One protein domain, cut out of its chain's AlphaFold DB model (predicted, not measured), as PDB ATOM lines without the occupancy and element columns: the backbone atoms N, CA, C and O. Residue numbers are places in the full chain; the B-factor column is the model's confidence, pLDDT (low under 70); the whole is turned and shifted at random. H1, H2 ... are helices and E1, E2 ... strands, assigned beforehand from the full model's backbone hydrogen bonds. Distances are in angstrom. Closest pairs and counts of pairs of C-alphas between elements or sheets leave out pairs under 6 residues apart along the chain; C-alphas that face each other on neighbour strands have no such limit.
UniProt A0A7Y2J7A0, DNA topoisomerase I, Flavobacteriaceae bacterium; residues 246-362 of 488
ATOM      1  N   ILE A 246       7.848  -0.499  -2.249       94.12
ATOM      2  CA  ILE A 246       8.164  -0.921  -0.882       94.12
ATOM      3  C   ILE A 246       9.266  -0.014  -0.336       94.12
ATOM      4  O   ILE A 246      10.335   0.093  -0.932       94.12
ATOM      5  N   LEU A 247       9.000   0.637   0.795       93.69
ATOM      6  CA  LEU A 247       9.940   1.547   1.453       93.69
ATOM      7  C   LEU A 247      10.745   0.857   2.558       93.69
ATOM      8  O   LEU A 247      11.857   1.280   2.860       93.69
ATOM      9  N   GLY A 248      10.198  -0.197   3.167       93.38
ATOM     10  CA  GLY A 248      10.867  -0.919   4.245       93.38
ATOM     11  C   GLY A 248       9.904  -1.706   5.125       93.38
ATOM     12  O   GLY A 248       8.879  -2.208   4.657       93.38
ATOM     13  N   LYS A 249      10.251  -1.820   6.408       94.44
ATOM     14  CA  LYS A 249       9.432  -2.461   7.439       94.44
ATOM     15  C   LYS A 249       9.280  -1.538   8.638       94.44
ATOM     16  O   LYS A 249      10.245  -0.886   9.024       94.44
ATOM     17  N   ASP A 250       8.092  -1.542   9.218       92.94
ATOM     18  CA  ASP A 250       7.761  -0.787  10.417       92.94
ATOM     19  C   ASP A 250       8.485  -1.378  11.650       92.94
ATOM     20  O   ASP A 250       8.342  -2.577  11.903       92.94
ATOM     21  N   PRO A 251       9.263  -0.593  12.421       89.50
ATOM     22  CA  PRO A 251       9.993  -1.070  13.593       89.50
ATOM     23  C   PRO A 251       9.112  -1.624  14.711       89.50
ATOM     24  O   PRO A 251       9.568  -2.496  15.447       89.50
ATOM     25  N   GLU A 252       7.880  -1.126  14.860       87.62
ATOM     26  CA  GLU A 252       6.990  -1.545  15.947       87.62
ATOM     27  C   GLU A 252       6.286  -2.866  15.633       87.62
ATOM     28  O   GLU A 252       6.298  -3.789  16.448       87.62
ATOM     29  N   SER A 253       5.691  -2.978  14.443       88.81
ATOM     30  CA  SER A 253       4.912  -4.156  14.044       88.81
ATOM     31  C   SER A 253       5.683  -5.167  13.188       88.81
ATOM     32  O   SER A 253       5.211  -6.281  12.982       88.81
ATOM     33  N   GLY A 254       6.849  -4.801  12.646       90.12
ATOM     34  CA  GLY A 254       7.619  -5.615  11.695       90.12
ATOM     35  C   GLY A 254       6.987  -5.734  10.300       90.12
ATOM     36  O   GLY A 254       7.535  -6.423   9.434       90.12
ATOM     37  N   ARG A 255       5.842  -5.077  10.075       93.88
ATOM     38  CA  ARG A 255       5.043  -5.169   8.847       93.88
ATOM     39  C   ARG A 255       5.623  -4.333   7.712       93.88
ATOM     40  O   ARG A 255       6.308  -3.340   7.940       93.88
ATOM     41  N   GLN A 256       5.333  -4.732   6.476       95.56
ATOM     42  CA  GLN A 256       5.785  -4.023   5.277       95.56
ATOM     43  C   GLN A 256       5.229  -2.595   5.229       95.56
ATOM     44  O   GLN A 256       4.036  -2.399   5.436       95.56
ATOM     45  N   VAL A 257       6.079  -1.627   4.886       96.12
ATOM     46  CA  VAL A 257       5.678  -0.254   4.563       96.12
ATOM     47  C   VAL A 257       5.814  -0.058   3.059       96.12
ATOM     48  O   VAL A 257       6.912  -0.206   2.514       96.12
ATOM     49  N   SER A 258       4.719   0.266   2.380       94.75
ATOM     50  CA  SER A 258       4.711   0.562   0.945       94.75
ATOM     51  C   SER A 258       3.908   1.817   0.627       94.75
ATOM     52  O   SER A 258       3.065   2.255   1.405       94.75
ATOM     53  N   VAL A 259       4.184   2.420  -0.524       94.38
ATOM     54  CA  VAL A 259       3.399   3.525  -1.082       94.38
ATOM     55  C   VAL A 259       2.758   3.076  -2.375       94.38
ATOM     56  O   VAL A 259       3.378   2.339  -3.131       94.38
ATOM     57  N   ARG A 260       1.508   3.476  -2.618       92.56
ATOM     58  CA  ARG A 260       0.760   3.100  -3.826       92.56
ATOM     59  C   ARG A 260      -0.406   4.041  -4.101       92.56
ATOM     60  O   ARG A 260      -0.865   4.774  -3.223       92.56
ATOM     61  N   LEU A 261      -0.967   3.950  -5.300       90.50
ATOM     62  CA  LEU A 261      -2.185   4.656  -5.671       90.50
ATOM     63  C   LEU A 261      -3.438   3.911  -5.176       90.50
ATOM     64  O   LEU A 261      -3.772   2.808  -5.619       90.50
ATOM     65  N   GLY A 262      -4.172   4.532  -4.253       87.12
ATOM     66  CA  GLY A 262      -5.458   4.057  -3.749       87.12
ATOM     67  C   GLY A 262      -6.665   4.634  -4.491       87.12
ATOM     68  O   GLY A 262      -6.562   5.469  -5.386       87.12
ATOM     69  N   LYS A 263      -7.875   4.245  -4.060       82.94
ATOM     70  CA  LYS A 263      -9.143   4.790  -4.596       82.94
ATOM     71  C   LYS A 263      -9.268   6.310  -4.413       82.94
ATOM     72  O   LYS A 263      -9.984   6.963  -5.170       82.94
ATOM     73  N   PHE A 264      -8.633   6.847  -3.374       80.06
ATOM     74  CA  PHE A 264      -8.754   8.246  -2.970       80.06
ATOM     75  C   PHE A 264      -7.503   9.079  -3.261       80.06
ATOM     76  O   PHE A 264      -7.506  10.259  -2.927       80.06
ATOM     77  N   GLY A 265      -6.497   8.499  -3.921       85.38
ATOM     78  CA  GLY A 265      -5.228   9.150  -4.226       85.38
ATOM     79  C   GLY A 265      -4.019   8.344  -3.738       85.38
ATOM     80  O   GLY A 265      -4.187   7.200  -3.299       85.38
ATOM     81  N   PRO A 266      -2.817   8.923  -3.849       90.38
ATOM     82  CA  PRO A 266      -1.571   8.341  -3.357       90.38
ATOM     83  C   PRO A 266      -1.609   8.156  -1.835       90.38
ATOM     84  O   PRO A 266      -2.058   9.039  -1.100       90.38
ATOM     85  N   MET A 267      -1.160   6.999  -1.353       92.31
ATOM     86  CA  MET A 267      -1.159   6.683   0.076       92.31
ATOM     87  C   MET A 267       0.013   5.791   0.477       92.31
ATOM     88  O   MET A 267       0.509   5.001  -0.327       92.31
ATOM     89  N   VAL A 268       0.395   5.892   1.747       94.25
ATOM     90  CA  VAL A 268       1.255   4.939   2.446       94.25
ATOM     91  C   VAL A 268       0.387   3.852   3.071       94.25
ATOM     92  O   VAL A 268      -0.709   4.127   3.570       94.25
ATOM     93  N   GLN A 269       0.882   2.622   3.057       94.94
ATOM     94  CA  GLN A 269       0.281   1.450   3.668       94.94
ATOM     95  C   GLN A 269       1.293   0.772   4.596       94.94
ATOM     96  O   GLN A 269       2.420   0.508   4.181       94.94
ATOM     97  N   ILE A 270       0.873   0.452   5.824       95.12
ATOM     98  CA  ILE A 270       1.593  -0.467   6.720       95.12
ATOM     99  C   ILE A 270       0.813  -1.780   6.785       95.12
ATOM    100  O   ILE A 270      -0.380  -1.779   7.095       95.12
ATOM    101  N   GLY A 271       1.496  -2.893   6.521       93.12
ATOM    102  CA  GLY A 271       0.917  -4.232   6.436       93.12
ATOM    103  C   GLY A 271       0.393  -4.577   5.049       93.12
ATOM    104  O   GLY A 271       0.350  -3.745   4.146       93.12
ATOM    105  N   THR A 272      -0.002  -5.828   4.868       90.44
ATOM    106  CA  THR A 272      -0.565  -6.378   3.633       90.44
ATOM    107  C   THR A 272      -1.960  -6.940   3.883       90.44
ATOM    108  O   THR A 272      -2.403  -7.097   5.017       90.44
ATOM    109  N   VAL A 273      -2.686  -7.255   2.811       85.38
ATOM    110  CA  VAL A 273      -3.993  -7.925   2.921       85.38
ATOM    111  C   VAL A 273      -3.898  -9.361   3.449       85.38
ATOM    112  O   VAL A 273      -4.931  -9.950   3.760       85.38
ATOM    113  N   GLU A 274      -2.688  -9.918   3.514       85.19
ATOM    114  CA  GLU A 274      -2.405 -11.268   4.002       85.19
ATOM    115  C   GLU A 274      -2.143 -11.300   5.515       85.19
ATOM    116  O   GLU A 274      -2.206 -12.370   6.120       85.19
ATOM    117  N   ASP A 275      -1.894 -10.140   6.133       86.38
ATOM    118  CA  ASP A 275      -1.674 -10.031   7.572       86.38
ATOM    119  C   ASP A 275      -2.981 -10.256   8.360       86.38
ATOM    120  O   ASP A 275      -4.078  -9.912   7.911       86.38
ATOM    121  N   GLU A 276      -2.871 -10.800   9.579       85.06
ATOM    122  CA  GLU A 276      -4.027 -10.986  10.475       85.06
ATOM    123  C   GLU A 276      -4.662  -9.647  10.890       85.06
ATOM    124  O   GLU A 276      -5.882  -9.531  11.045       85.06
ATOM    125  N   GLU A 277      -3.831  -8.619  11.057       89.69
ATOM    126  CA  GLU A 277      -4.271  -7.265  11.354       89.69
ATOM    127  C   GLU A 277      -4.569  -6.470  10.085       89.69
ATOM    128  O   GLU A 277      -3.860  -6.545   9.084       89.69
ATOM    129  N   LYS A 278      -5.595  -5.615  10.153       92.06
ATOM    130  CA  LYS A 278      -5.952  -4.748   9.028       92.06
ATOM    131  C   LYS A 278      -4.815  -3.770   8.706       92.06
ATOM    132  O   LYS A 278      -4.315  -3.132   9.635       92.06
ATOM    133  N   PRO A 279      -4.498  -3.556   7.415       92.12
ATOM    134  CA  PRO A 279      -3.519  -2.559   7.020       92.12
ATOM    135  C   PRO A 279      -3.905  -1.160   7.490       92.12
ATOM    136  O   PRO A 279      -5.081  -0.774   7.454       92.12
ATOM    137  N   LEU A 280      -2.894  -0.397   7.887       92.06
ATOM    138  CA  LEU A 280      -3.029   1.016   8.207       92.06
ATOM    139  C   LEU A 280      -2.737   1.843   6.960       92.06
ATOM    140  O   LEU A 280      -1.894   1.467   6.147       92.06
ATOM    141  N   PHE A 281      -3.422   2.977   6.822       92.50
ATOM    142  CA  PHE A 281      -3.293   3.853   5.662       92.50
ATOM    143  C   PHE A 281      -3.083   5.300   6.084       92.50
ATOM    144  O   PHE A 281      -3.780   5.782   6.977       92.50
ATOM    145  N   ALA A 282      -2.213   6.003   5.368       91.62
ATOM    146  CA  ALA A 282      -2.046   7.445   5.481       91.62
ATOM    147  C   ALA A 282      -1.976   8.071   4.081       91.62
ATOM    148  O   ALA A 282      -1.342   7.523   3.184       91.62
ATOM    149  N   SER A 283      -2.663   9.194   3.860       90.88
ATOM    150  CA  SER A 283      -2.642   9.872   2.551       90.88
ATOM    151  C   SER A 283      -1.373  10.708   2.412       90.88
ATOM    152  O   SER A 283      -0.979  11.358   3.382       90.88
ATOM    153  N   LEU A 284      -0.771  10.726   1.221       88.44
ATOM    154  CA  LEU A 284       0.357  11.618   0.927       88.44
ATOM    155  C   LEU A 284      -0.101  13.081   0.906       88.44
ATOM    156  O   LEU A 284      -1.254  13.390   0.589       88.44
ATOM    157  N   SER A 285       0.805  13.988   1.255       82.06
ATOM    158  CA  SER A 285       0.597  15.428   1.085       82.06
ATOM    159  C   SER A 285       0.679  15.822  -0.400       82.06
ATOM    160  O   SER A 285       1.321  15.117  -1.176       82.06
ATOM    161  N   PRO A 286       0.048  16.933  -0.831       77.69
ATOM    162  CA  PRO A 286       0.039  17.348  -2.243       77.69
ATOM    163  C   PRO A 286       1.423  17.597  -2.866       77.69
ATOM    164  O   PRO A 286       1.562  17.585  -4.082       77.69
ATOM    165  N   ASP A 287       2.429  17.868  -2.042       76.50
ATOM    166  CA  ASP A 287       3.824  18.101  -2.414       76.50
ATOM    167  C   ASP A 287       4.676  16.818  -2.447       76.50
ATOM    168  O   ASP A 287       5.816  16.848  -2.909       76.50
ATOM    169  N   GLN A 288       4.128  15.687  -1.996       85.69
ATOM    170  CA  GLN A 288       4.802  14.391  -1.979       85.69
ATOM    171  C   GLN A 288       4.404  13.546  -3.194       85.69
ATOM    172  O   GLN A 288       3.254  13.562  -3.628       85.69
ATOM    173  N   GLN A 289       5.351  12.760  -3.712       87.12
ATOM    174  CA  GLN A 289       5.128  11.829  -4.825       87.12
ATOM    175  C   GLN A 289       5.520  10.408  -4.418       87.12
ATOM    176  O   GLN A 289       6.482  10.204  -3.674       87.12
ATOM    177  N   LEU A 290       4.814   9.408  -4.949       90.25
ATOM    178  CA  LEU A 290       5.064   7.985  -4.689       90.25
ATOM    179  C   LEU A 290       6.495   7.575  -5.042       90.25
ATOM    180  O   LEU A 290       7.073   6.724  -4.364       90.25
ATOM    181  N   SER A 291       7.070   8.179  -6.085       86.00
ATOM    182  CA  SER A 291       8.401   7.860  -6.607       86.00
ATOM    183  C   SER A 291       9.546   8.453  -5.780       86.00
ATOM    184  O   SER A 291      10.631   7.873  -5.754       86.00
ATOM    185  N   THR A 292       9.322   9.568  -5.078       88.31
ATOM    186  CA  THR A 292      10.384  10.314  -4.381       88.31
ATOM    187  C   THR A 292      10.287  10.267  -2.862       88.31
ATOM    188  O   THR A 292      11.321  10.399  -2.213       88.31
ATOM    189  N   ILE A 293       9.099  10.027  -2.293       92.19
ATOM    190  CA  ILE A 293       8.892  10.021  -0.839       92.19
ATOM    191  C   ILE A 293       9.835   9.043  -0.127       92.19
ATOM    192  O   ILE A 293      10.037   7.905  -0.561       92.19
ATOM    193  N   THR A 294      10.437   9.480   0.967       94.12
ATOM    194  CA  THR A 294      11.334   8.656   1.778       94.12
ATOM    195  C   THR A 294      10.559   7.827   2.802       94.12
ATOM    196  O   THR A 294       9.396   8.093   3.104       94.12
ATOM    197  N   TYR A 295      11.209   6.802   3.359       93.50
ATOM    198  CA  TYR A 295      10.639   6.018   4.458       93.50
ATOM    199  C   TYR A 295      10.259   6.909   5.653       93.50
ATOM    200  O   TYR A 295       9.171   6.776   6.204       93.50
ATOM    201  N   GLU A 296      11.135   7.843   6.021       92.75
ATOM    202  CA  GLU A 296      10.954   8.743   7.165       92.75
ATOM    203  C   GLU A 296       9.728   9.648   6.977       92.75
ATOM    204  O   GLU A 296       8.844   9.679   7.833       92.75
ATOM    205  N   GLU A 297       9.610  10.289   5.811       91.88
ATOM    206  CA  GLU A 297       8.449  11.115   5.454       91.88
ATOM    207  C   GLU A 297       7.147  10.304   5.403       91.88
ATOM    208  O   GLU A 297       6.087  10.799   5.782       91.88
ATOM    209  N   ALA A 298       7.210   9.053   4.939       92.94
ATOM    210  CA  ALA A 298       6.049   8.176   4.872       92.94
ATOM    211  C   ALA A 298       5.547   7.780   6.271       92.94
ATOM    212  O   ALA A 298       4.338   7.747   6.507       92.94
ATOM    213  N   MET A 299       6.462   7.522   7.210       93.50
ATOM    214  CA  MET A 299       6.115   7.210   8.600       93.50
ATOM    215  C   MET A 299       5.547   8.420   9.343       93.50
ATOM    216  O   MET A 299       4.627   8.275  10.148       93.50
ATOM    217  N   ASP A 300       6.027   9.623   9.032       91.56
ATOM    218  CA  ASP A 300       5.507  10.869   9.593       91.56
ATOM    219  C   ASP A 300       4.009  11.076   9.309       91.56
ATOM    220  O   ASP A 300       3.290  11.612  10.153       91.56
ATOM    221  N   LEU A 301       3.499  10.577   8.179       91.06
ATOM    222  CA  LEU A 301       2.077  10.669   7.835       91.06
ATOM    223  C   LEU A 301       1.169   9.860   8.778       91.06
ATOM    224  O   LEU A 301       0.002  10.216   8.943       91.06
ATOM    225  N   PHE A 302       1.686   8.817   9.438       91.19
ATOM    226  CA  PHE A 302       0.937   8.033  10.434       91.19
ATOM    227  C   PHE A 302       0.829   8.717  11.800       91.19
ATOM    228  O   PHE A 302       0.070   8.261  12.654       91.19
ATOM    229  N   LYS A 303       1.522   9.844  12.005       90.06
ATOM    230  CA  LYS A 303       1.313  10.711  13.177       90.06
ATOM    231  C   LYS A 303      -0.009  11.487  13.095       90.06
ATOM    232  O   LYS A 303      -0.385  12.156  14.056       90.06
ATOM    233  N   LEU A 304      -0.706  11.417  11.955       89.75
ATOM    234  CA  LEU A 304      -2.033  11.985  11.750       89.75
ATOM    235  C   LEU A 304      -3.121  10.903  11.905       89.75
ATOM    236  O   LEU A 304      -2.922   9.771  11.460       89.75
ATOM    237  N   PRO A 305      -4.300  11.230  12.468       91.06
ATOM    238  CA  PRO A 305      -4.732  12.556  12.919       91.06
ATOM    239  C   PRO A 305      -4.031  13.033  14.203       91.06
ATOM    240  O   PRO A 305      -3.976  12.311  15.194       91.06
ATOM    241  N   LYS A 306      -3.551  14.284  14.200       93.00
ATOM    242  CA  LYS A 306      -2.989  14.963  15.377       93.00
ATOM    243  C   LYS A 306      -4.128  15.639  16.136       93.00
ATOM    244  O   LYS A 306      -4.712  16.602  15.642       93.00
ATOM    245  N   ASN A 307      -4.465  15.132  17.318       93.62
ATOM    246  CA  ASN A 307      -5.481  15.738  18.178       93.62
ATOM    247  C   ASN A 307      -4.885  16.955  18.913       93.62
ATOM    248  O   ASN A 307      -3.860  16.824  19.582       93.62
ATOM    249  N   LEU A 308      -5.507  18.130  18.764       93.50
ATOM    250  CA  LEU A 308      -5.086  19.393  19.387       93.50
ATOM    251  C   LEU A 308      -5.881  19.732  20.663       93.50
ATOM    252  O   LEU A 308      -5.595  20.735  21.316       93.50
ATOM    253  N   GLY A 309      -6.862  18.904  21.030       92.75
ATOM    254  CA  GLY A 309      -7.757  19.096  22.167       92.75
ATOM    255  C   GLY A 309      -9.142  19.586  21.748       92.75
ATOM    256  O   GLY A 309      -9.638  19.265  20.670       92.75
ATOM    257  N   GLU A 310      -9.775  20.368  22.617       94.12
ATOM    258  CA  GLU A 310     -11.161  20.813  22.465       94.12
ATOM    259  C   GLU A 310     -11.238  22.342  22.348       94.12
ATOM    260  O   GLU A 310     -10.581  23.077  23.089       94.12
ATOM    261  N   TYR A 311     -12.066  22.833  21.426       92.94
ATOM    262  CA  TYR A 311     -12.377  24.252  21.262       92.94
ATOM    263  C   TYR A 311     -13.886  24.417  21.041       92.94
ATOM    264  O   TYR A 311     -14.476  23.719  20.222       92.94
ATOM    265  N   GLU A 312     -14.533  25.332  21.772       91.44
ATOM    266  CA  GLU A 312     -15.987  25.585  21.676       91.44
ATOM    267  C   GLU A 312     -16.869  24.325  21.842       91.44
ATOM    268  O   GLU A 312     -17.908  24.191  21.197       91.44
ATOM    269  N   GLY A 313     -16.472  23.390  22.713       89.69
ATOM    270  CA  GLY A 313     -17.256  22.177  22.970       89.69
ATOM    271  C   GLY A 313     -17.072  21.064  21.929       89.69
ATOM    272  O   GLY A 313     -17.865  20.121  21.893       89.69
ATOM    273  N   MET A 314     -16.115  21.212  21.007       93.38
ATOM    274  CA  MET A 314     -15.881  20.288  19.898       93.38
ATOM    275  C   MET A 314     -14.391  19.974  19.747       93.38
ATOM    276  O   MET A 314     -13.545  20.861  19.871       93.38
ATOM    277  N   ASP A 315     -14.086  18.723  19.409       94.75
ATOM    278  CA  ASP A 315     -12.716  18.277  19.153       94.75
ATOM    279  C   ASP A 315     -12.101  19.002  17.953       94.75
ATOM    280  O   ASP A 315     -12.768  19.236  16.931       94.75
ATOM    281  N   VAL A 316     -10.811  19.307  18.086       95.81
ATOM    282  CA  VAL A 316      -9.960  19.878  17.046       95.81
ATOM    283  C   VAL A 316      -8.885  18.863  16.676       95.81
ATOM    284  O   VAL A 316      -8.029  18.510  17.485       95.81
ATOM    285  N   GLU A 317      -8.900  18.407  15.428       95.62
ATOM    286  CA  GLU A 317      -7.922  17.450  14.901       95.62
ATOM    287  C   GLU A 317      -7.301  17.989  13.614       95.62
ATOM    288  O   GLU A 317      -8.005  18.522  12.760       95.62
ATOM    289  N   VAL A 318      -6.000  17.793  13.424       94.25
ATOM    290  CA  VAL A 318      -5.333  18.022  12.137       94.25
ATOM    291  C   VAL A 318      -5.181  16.686  11.434       94.25
ATOM    292  O   VAL A 318      -4.737  15.706  12.033       94.25
ATOM    293  N   ASN A 319      -5.569  16.614  10.165       91.19
ATOM    294  CA  ASN A 319      -5.521  15.376   9.395       91.19
ATOM    295  C   ASN A 319      -5.203  15.657   7.921       91.19
ATOM    296  O   ASN A 319      -5.326  16.790   7.454       91.19
ATOM    297  N   ASN A 320      -4.814  14.623   7.179       87.62
ATOM    298  CA  ASN A 320      -4.595  14.690   5.744       87.62
ATOM    299  C   ASN A 320      -5.696  13.939   4.985       87.62
ATOM    300  O   ASN A 320      -6.016  12.788   5.283       87.62
ATOM    301  N   GLY A 321      -6.325  14.612   4.023       81.12
ATOM    302  CA  GLY A 321      -7.445  14.073   3.255       81.12
ATOM    303  C   GLY A 321      -7.198  14.108   1.754       81.12
ATOM    304  O   GLY A 321      -6.193  14.612   1.272       81.12
ATOM    305  N   ARG A 322      -8.188  13.642   0.984       73.12
ATOM    306  CA  ARG A 322      -8.132  13.608  -0.492       73.12
ATOM    307  C   ARG A 322      -7.804  14.961  -1.142       73.12
ATOM    308  O   ARG A 322      -7.283  14.993  -2.249       73.12
ATOM    309  N   TYR A 323      -8.194  16.061  -0.504       75.31
ATOM    310  CA  TYR A 323      -8.015  17.417  -1.032       75.31
ATOM    311  C   TYR A 323      -6.847  18.162  -0.369       75.31
ATOM    312  O   TYR A 323      -6.741  19.375  -0.527       75.31
ATOM    313  N   GLY A 324      -6.000  17.443   0.374       80.75
ATOM    314  CA  GLY A 324      -4.901  17.989   1.160       80.75
ATOM    315  C   GLY A 324      -5.202  18.057   2.662       80.75
ATOM    316  O   GLY A 324      -6.256  17.586   3.116       80.75
ATOM    317  N   PRO A 325      -4.270  18.638   3.434       90.12
ATOM    318  CA  PRO A 325      -4.377  18.724   4.880       90.12
ATOM    319  C   PRO A 325      -5.494  19.672   5.323       90.12
ATOM    320  O   PRO A 325      -5.774  20.692   4.686       90.12
ATOM    321  N   TYR A 326      -6.153  19.328   6.428       92.19
ATOM    322  CA  TYR A 326      -7.244  20.111   7.004       92.19
ATOM    323  C   TYR A 326      -7.268  20.042   8.537       92.19
ATOM    324  O   TYR A 326      -6.872  19.046   9.141       92.19
ATOM    325  N   VAL A 327      -7.800  21.098   9.149       96.06
ATOM    326  CA  VAL A 327      -8.274  21.112  10.533       96.06
ATOM    327  C   VAL A 327      -9.729  20.653  10.535       96.06
ATOM    328  O   VAL A 327     -10.559  21.144   9.765       96.06
ATOM    329  N   LYS A 328     -10.058  19.698  11.395       95.44
ATOM    330  CA  LYS A 328     -11.412  19.230  11.662       95.44
ATOM    331  C   LYS A 328     -11.871  19.813  12.985       95.44
ATOM    332  O   LYS A 328     -11.228  19.584  13.999       95.44
ATOM    333  N   HIS A 329     -12.994  20.523  12.966       94.75
ATOM    334  CA  HIS A 329     -13.657  21.048  14.159       94.75
ATOM    335  C   HIS A 329     -15.093  20.523  14.189       94.75
ATOM    336  O   HIS A 329     -15.944  20.944  13.397       94.75
ATOM    337  N   GLY A 330     -15.348  19.506  15.014       90.00
ATOM    338  CA  GLY A 330     -16.619  18.774  15.017       90.00
ATOM    339  C   GLY A 330     -16.947  18.133  13.654       90.00
ATOM    340  O   GLY A 330     -16.367  17.117  13.270       90.00
ATOM    341  N   LYS A 331     -17.907  18.714  12.915       88.19
ATOM    342  CA  LYS A 331     -18.304  18.282  11.552       88.19
ATOM    343  C   LYS A 331     -17.733  19.164  10.437       88.19
ATOM    344  O   LYS A 331     -17.984  18.895   9.260       88.19
ATOM    345  N   THR A 332     -17.013  20.219  10.797       88.88
ATOM    346  CA  THR A 332     -16.488  21.213   9.862       88.88
ATOM    347  C   THR A 332     -15.062  20.853   9.475       88.88
ATOM    348  O   THR A 332     -14.248  20.502  10.325       88.88
ATOM    349  N   PHE A 333     -14.766  20.949   8.181       92.25
ATOM    350  CA  PHE A 333     -13.452  20.687   7.601       92.25
ATOM    351  C   PHE A 333     -12.898  22.008   7.064       92.25
ATOM    352  O   PHE A 333     -13.523  22.627   6.199       92.25
ATOM    353  N   ILE A 334     -11.751  22.439   7.579       93.12
ATOM    354  CA  ILE A 334     -11.082  23.684   7.205       93.12
ATOM    355  C   ILE A 334      -9.738  23.329   6.575       93.12
ATOM    356  O   ILE A 334      -8.845  22.844   7.258       93.12
ATOM    357  N   SER A 335      -9.599  23.520   5.264       90.50
ATOM    358  CA  SER A 335      -8.339  23.247   4.560       90.50
ATOM    359  C   SER A 335      -7.210  24.126   5.094       90.50
ATOM    360  O   SER A 335      -7.409  25.327   5.275       90.50
ATOM    361  N   LEU A 336      -6.030  23.540   5.300       89.75
ATOM    362  CA  LEU A 336      -4.836  24.308   5.644       89.75
ATOM    363  C   LEU A 336      -4.408  25.179   4.445       89.75
ATOM    364  O   LEU A 336      -4.589  24.773   3.287       89.75
ATOM    365  N   PRO A 337      -3.815  26.359   4.692       85.06
ATOM    366  CA  PRO A 337      -3.147  27.138   3.659       85.06
ATOM    367  C   PRO A 337      -2.082  26.320   2.915       85.06
ATOM    368  O   PRO A 337      -1.446  25.424   3.471       85.06
ATOM    369  N   LYS A 338      -1.861  26.645   1.636       75.12
ATOM    370  CA  LYS A 338      -0.852  25.960   0.816       75.12
ATOM    371  C   LYS A 338       0.545  26.123   1.423       75.12
ATOM    372  O   LYS A 338       0.934  27.238   1.754       75.12
ATOM    373  N   GLY A 339       1.293  25.024   1.510       73.31
ATOM    374  CA  GLY A 339       2.655  24.995   2.056       73.31
ATOM    375  C   GLY A 339       2.737  24.889   3.584       73.31
ATOM    376  O   GLY A 339       3.835  24.755   4.111       73.31
ATOM    377  N   MET A 340       1.608  24.919   4.301       82.00
ATOM    378  CA  MET A 340       1.594  24.681   5.746       82.00
ATOM    379  C   MET A 340       1.705  23.178   6.036       82.00
ATOM    380  O   MET A 340       0.914  22.383   5.526       82.00
ATOM    381  N   ASN A 341       2.674  22.791   6.871       84.38
ATOM    382  CA  ASN A 341       2.878  21.395   7.250       84.38
ATOM    383  C   ASN A 341       1.859  20.982   8.334       84.38
ATOM    384  O   ASN A 341       1.864  21.568   9.417       84.38
ATOM    385  N   PRO A 342       1.012  19.959   8.105       89.06
ATOM    386  CA  PRO A 342       0.013  19.525   9.085       89.06
ATOM    387  C   PRO A 342       0.608  19.033  10.412       89.06
ATOM    388  O   PRO A 342      -0.055  19.104  11.443       89.06
ATOM    389  N   LEU A 343       1.848  18.541  10.417       88.69
ATOM    390  CA  LEU A 343       2.490  18.017  11.625       88.69
ATOM    391  C   LEU A 343       2.904  19.130  12.593       88.69
ATOM    392  O   LEU A 343       2.916  18.920  13.809       88.69
ATOM    393  N   THR A 344       3.205  20.318  12.064       90.25
ATOM    394  CA  THR A 344       3.647  21.473  12.852       90.25
ATOM    395  C   THR A 344       2.495  22.348  13.327       90.25
ATOM    396  O   THR A 344       2.740  23.240  14.127       90.25
ATOM    397  N   VAL A 345       1.265  22.108  12.856       92.00
ATOM    398  CA  VAL A 345       0.111  22.929  13.242       92.00
ATOM    399  C   VAL A 345      -0.196  22.770  14.722       92.00
ATOM    400  O   VAL A 345      -0.335  21.647  15.221       92.00
ATOM    401  N   GLU A 346      -0.348  23.903  15.400       94.88
ATOM    402  CA  GLU A 346      -0.692  23.980  16.817       94.88
ATOM    403  C   GLU A 346      -2.080  24.606  17.044       94.88
ATOM    404  O   GLU A 346      -2.670  25.241  16.167       94.88
ATOM    405  N   MET A 347      -2.619  24.439  18.258       93.88
ATOM    406  CA  MET A 347      -3.964  24.911  18.629       93.88
ATOM    407  C   MET A 347      -4.243  26.396  18.294       93.88
ATOM    408  O   MET A 347      -5.332  26.680  17.794       93.88
ATOM    409  N   PRO A 348      -3.317  27.361  18.498       94.81
ATOM    410  CA  PRO A 348      -3.569  28.764  18.152       94.81
ATOM    411  C   PRO A 348      -3.846  28.995  16.659       94.81
ATOM    412  O   PRO A 348      -4.776  29.725  16.318       94.81
ATOM    413  N   GLU A 349      -3.084  28.339  15.782       93.12
ATOM    414  CA  GLU A 349      -3.234  28.438  14.324       93.12
ATOM    415  C   GLU A 349      -4.541  27.776  13.873       93.12
ATOM    416  O   GLU A 349      -5.283  28.316  13.051       93.12
ATOM    417  N   ALA A 350      -4.881  26.628  14.470       93.81
ATOM    418  CA  ALA A 350      -6.152  25.959  14.220       93.81
ATOM    419  C   ALA A 350      -7.352  26.842  14.607       93.81
ATOM    420  O   ALA A 350      -8.313  26.939  13.843       93.81
ATOM    421  N   ILE A 351      -7.292  27.530  15.753       94.38
ATOM    422  CA  ILE A 351      -8.338  28.465  16.199       94.38
ATOM    423  C   ILE A 351      -8.482  29.643  15.230       94.38
ATOM    424  O   ILE A 351      -9.607  30.070  14.959       94.38
ATOM    425  N   GLU A 352      -7.379  30.177  14.707       94.00
ATOM    426  CA  GLU A 352      -7.412  31.247  13.705       94.00
ATOM    427  C   GLU A 352      -8.161  30.795  12.445       94.00
ATOM    428  O   GLU A 352      -9.143  31.430  12.056       94.00
ATOM    429  N   LEU A 353      -7.799  29.631  11.896       93.00
ATOM    430  CA  LEU A 353      -8.466  29.041  10.733       93.00
ATOM    431  C   LEU A 353      -9.958  28.760  10.988       93.00
ATOM    432  O   LEU A 353     -10.802  29.010  10.122       93.00
ATOM    433  N   ILE A 354     -10.310  28.272  12.183       93.00
ATOM    434  CA  ILE A 354     -11.706  28.045  12.585       93.00
ATOM    435  C   ILE A 354     -12.479  29.369  12.603       93.00
ATOM    436  O   ILE A 354     -13.562  29.450  12.022       93.00
ATOM    437  N   LYS A 355     -11.925  30.426  13.208       92.62
ATOM    438  CA  LYS A 355     -12.566  31.750  13.276       92.62
ATOM    439  C   LYS A 355     -12.721  32.387  11.903       92.62
ATOM    440  O   LYS A 355     -13.774  32.953  11.607       92.62
ATOM    441  N   GLU A 356     -11.708  32.286  11.048       89.75
ATOM    442  CA  GLU A 356     -11.793  32.745   9.661       89.75
ATOM    443  C   GLU A 356     -12.910  32.026   8.910       89.75
ATOM    444  O   GLU A 356     -13.721  32.665   8.233       89.75
ATOM    445  N   LYS A 357     -13.006  30.703   9.081       88.19
ATOM    446  CA  LYS A 357     -14.058  29.902   8.463       88.19
ATOM    447  C   LYS A 357     -15.446  30.266   8.992       88.19
ATOM    448  O   LYS A 357     -16.356  30.454   8.189       88.19
ATOM    449  N   GLN A 358     -15.606  30.427  10.304       87.81
ATOM    450  CA  GLN A 358     -16.857  30.875  10.925       87.81
ATOM    451  C   GLN A 358     -17.270  32.266  10.424       87.81
ATOM    452  O   GLN A 358     -18.434  32.478  10.100       87.81
ATOM    453  N   LYS A 359     -16.322  33.202  10.291       85.94
ATOM    454  CA  LYS A 359     -16.573  34.541   9.737       85.94
ATOM    455  C   LYS A 359     -16.962  34.491   8.259       85.94
ATOM    456  O   LYS A 359     -17.789  35.287   7.822       85.94
ATOM    457  N   ALA A 360     -16.368  33.583   7.488       81.75
ATOM    458  CA  ALA A 360     -16.711  33.386   6.083       81.75
ATOM    459  C   ALA A 360     -18.102  32.751   5.906       81.75
ATOM    460  O   ALA A 360     -18.833  33.140   4.997       81.75
ATOM    461  N   ASP A 361     -18.470  31.815   6.783       82.69
ATOM    462  CA  ASP A 361     -19.763  31.122   6.761       82.69
ATOM    463  C   ASP A 361     -20.865  31.873   7.539       82.69
ATOM    464  O   ASP A 361     -22.022  31.446   7.538       82.69
ATOM    465  N   ALA A 362     -20.532  33.000   8.176       85.69
ATOM    466  CA  ALA A 362     -21.488  33.840   8.883       85.69
ATOM    467  C   ALA A 362     -22.544  34.395   7.908       85.69
ATOM    468  O   ALA A 362     -22.189  34.907   6.837       85.69
TER     469      ALA A 362
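AT A GLANCE: This is residues 246 to 362 of the 488 residues of the protein "DNA topoisomerase I" of Flavobacteriaceae bacterium (UniProt A0A7Y2J7A0). Two small lobes stand end to end along the longest axis, each a curved sheet of four strands with one helix crossing a face: E1 to E4 with H1 in the first lobe, E5 to E8 with H2 in the second. The lobes meet where E4 and the last residues of H1 come near E6, and the tight link from H1 to E5 leads from one lobe to the other. The printed part has 117 residues with eight named strands and two named helices, in the order E1 E2 E3 E4 H1 E5 E6 E7 E8 H2, and the class is mixed, helices and strands. Both sheets are antiparallel, and their strands lie in chain order. The whole is elongated, spanning 48 by 27 by 24 A, yet only just compact, close to loose, with a radius of gyration of the C-alphas of 15.7 A.

HOW THE PARTS SIT: Begin with the sheet of E5, residues 306 to 311, E6, residues 314 to 321, E7, residues 324 to 329, and E8, residues 332 to 335. It is a meander, each strand the antiparallel neighbour of the one before, with E5 and E8 as edge strands. Look across the hairpin E5 and E6 for N 308 and O 316, 2.9 A apart; across the hairpin E6 and E7 for N 319 and O 326, 2.9 A; across the hairpin E7 and E8 for N 327 and O 334, 2.8 A, each within hydrogen-bond range. E6 bends by 61 degrees at residue 318. H2, residues 347 to 361, is on one face of this sheet, which gives two layers, a helix layer over a strand layer. Its height over the sheet is 8.2 A, and it runs across the strands, at 85 degrees to E7 on the local plane. The closest C-alphas of E7 and H2 are those of Val 327 and Ala 350, 6.4 A apart. Now move to the other sheet, also a meander: E1, residues 246 to 249, E2, residues 256 to 262, E3, residues 265 to 270, and E4, residues 280 to 283. N 247 and O 257 are 2.8 A apart in the hairpin E1 and E2, N 260 and O 267 2.9 A in the hairpin E2 and E3, and N 268 and O 282 2.8 A in the hairpin E3 and E4. H1, residues 295 to 303, is on this sheet at a height over the sheet of 8.5 A and runs across the strands, at 75 degrees to E2 on the local plane. The closest C-alphas of E4 and H1 are those of Ala 282 and Leu 301, 5.7 A apart. With residues 301 to 303 H1 only grazes the sheet of E5 to E8, and H1 and E6 are near each other. The closest C-alphas of E4 and E6 are those of Ser 283 and Asn 320, 6.1 A apart. H1 and H2 are apart. In H2 every O i to N i+4 pair is within hydrogen-bond range; in H1 2 of 5 are, beside 6 of 6 O i to N i+3 pairs.

IN THESE COORDINATES: Find C-alpha 306 at (-2.989, 14.963, 15.377), where E5 begins; it runs 14.5 A. E6, the longest strand with 8 residues, runs 19.7 A; after it along the chain come E7, which runs 16.0 A, and E8, which runs 9.9 A. H2 runs 20.7 A from C-alpha 347 to C-alpha 361 at (-19.763, 31.122, 6.761). Go back to C-alpha 246 at (8.164, -0.921, -0.882), where E1 begins and runs 8.6 A; E2 measures 16.5 A, E3 16.1 A, E4 10.5 A and H1 13.6 A.

THE WHOLE: The C-alphas farthest apart are those of Glu 274 and Ala 362, 49.2 A. The printed part has no cut. The links E4 to H1 and E8 to H2 are long, with 11 residues each. The mean pLDDT of the printed part is 89.9, and no printed residue is under 70.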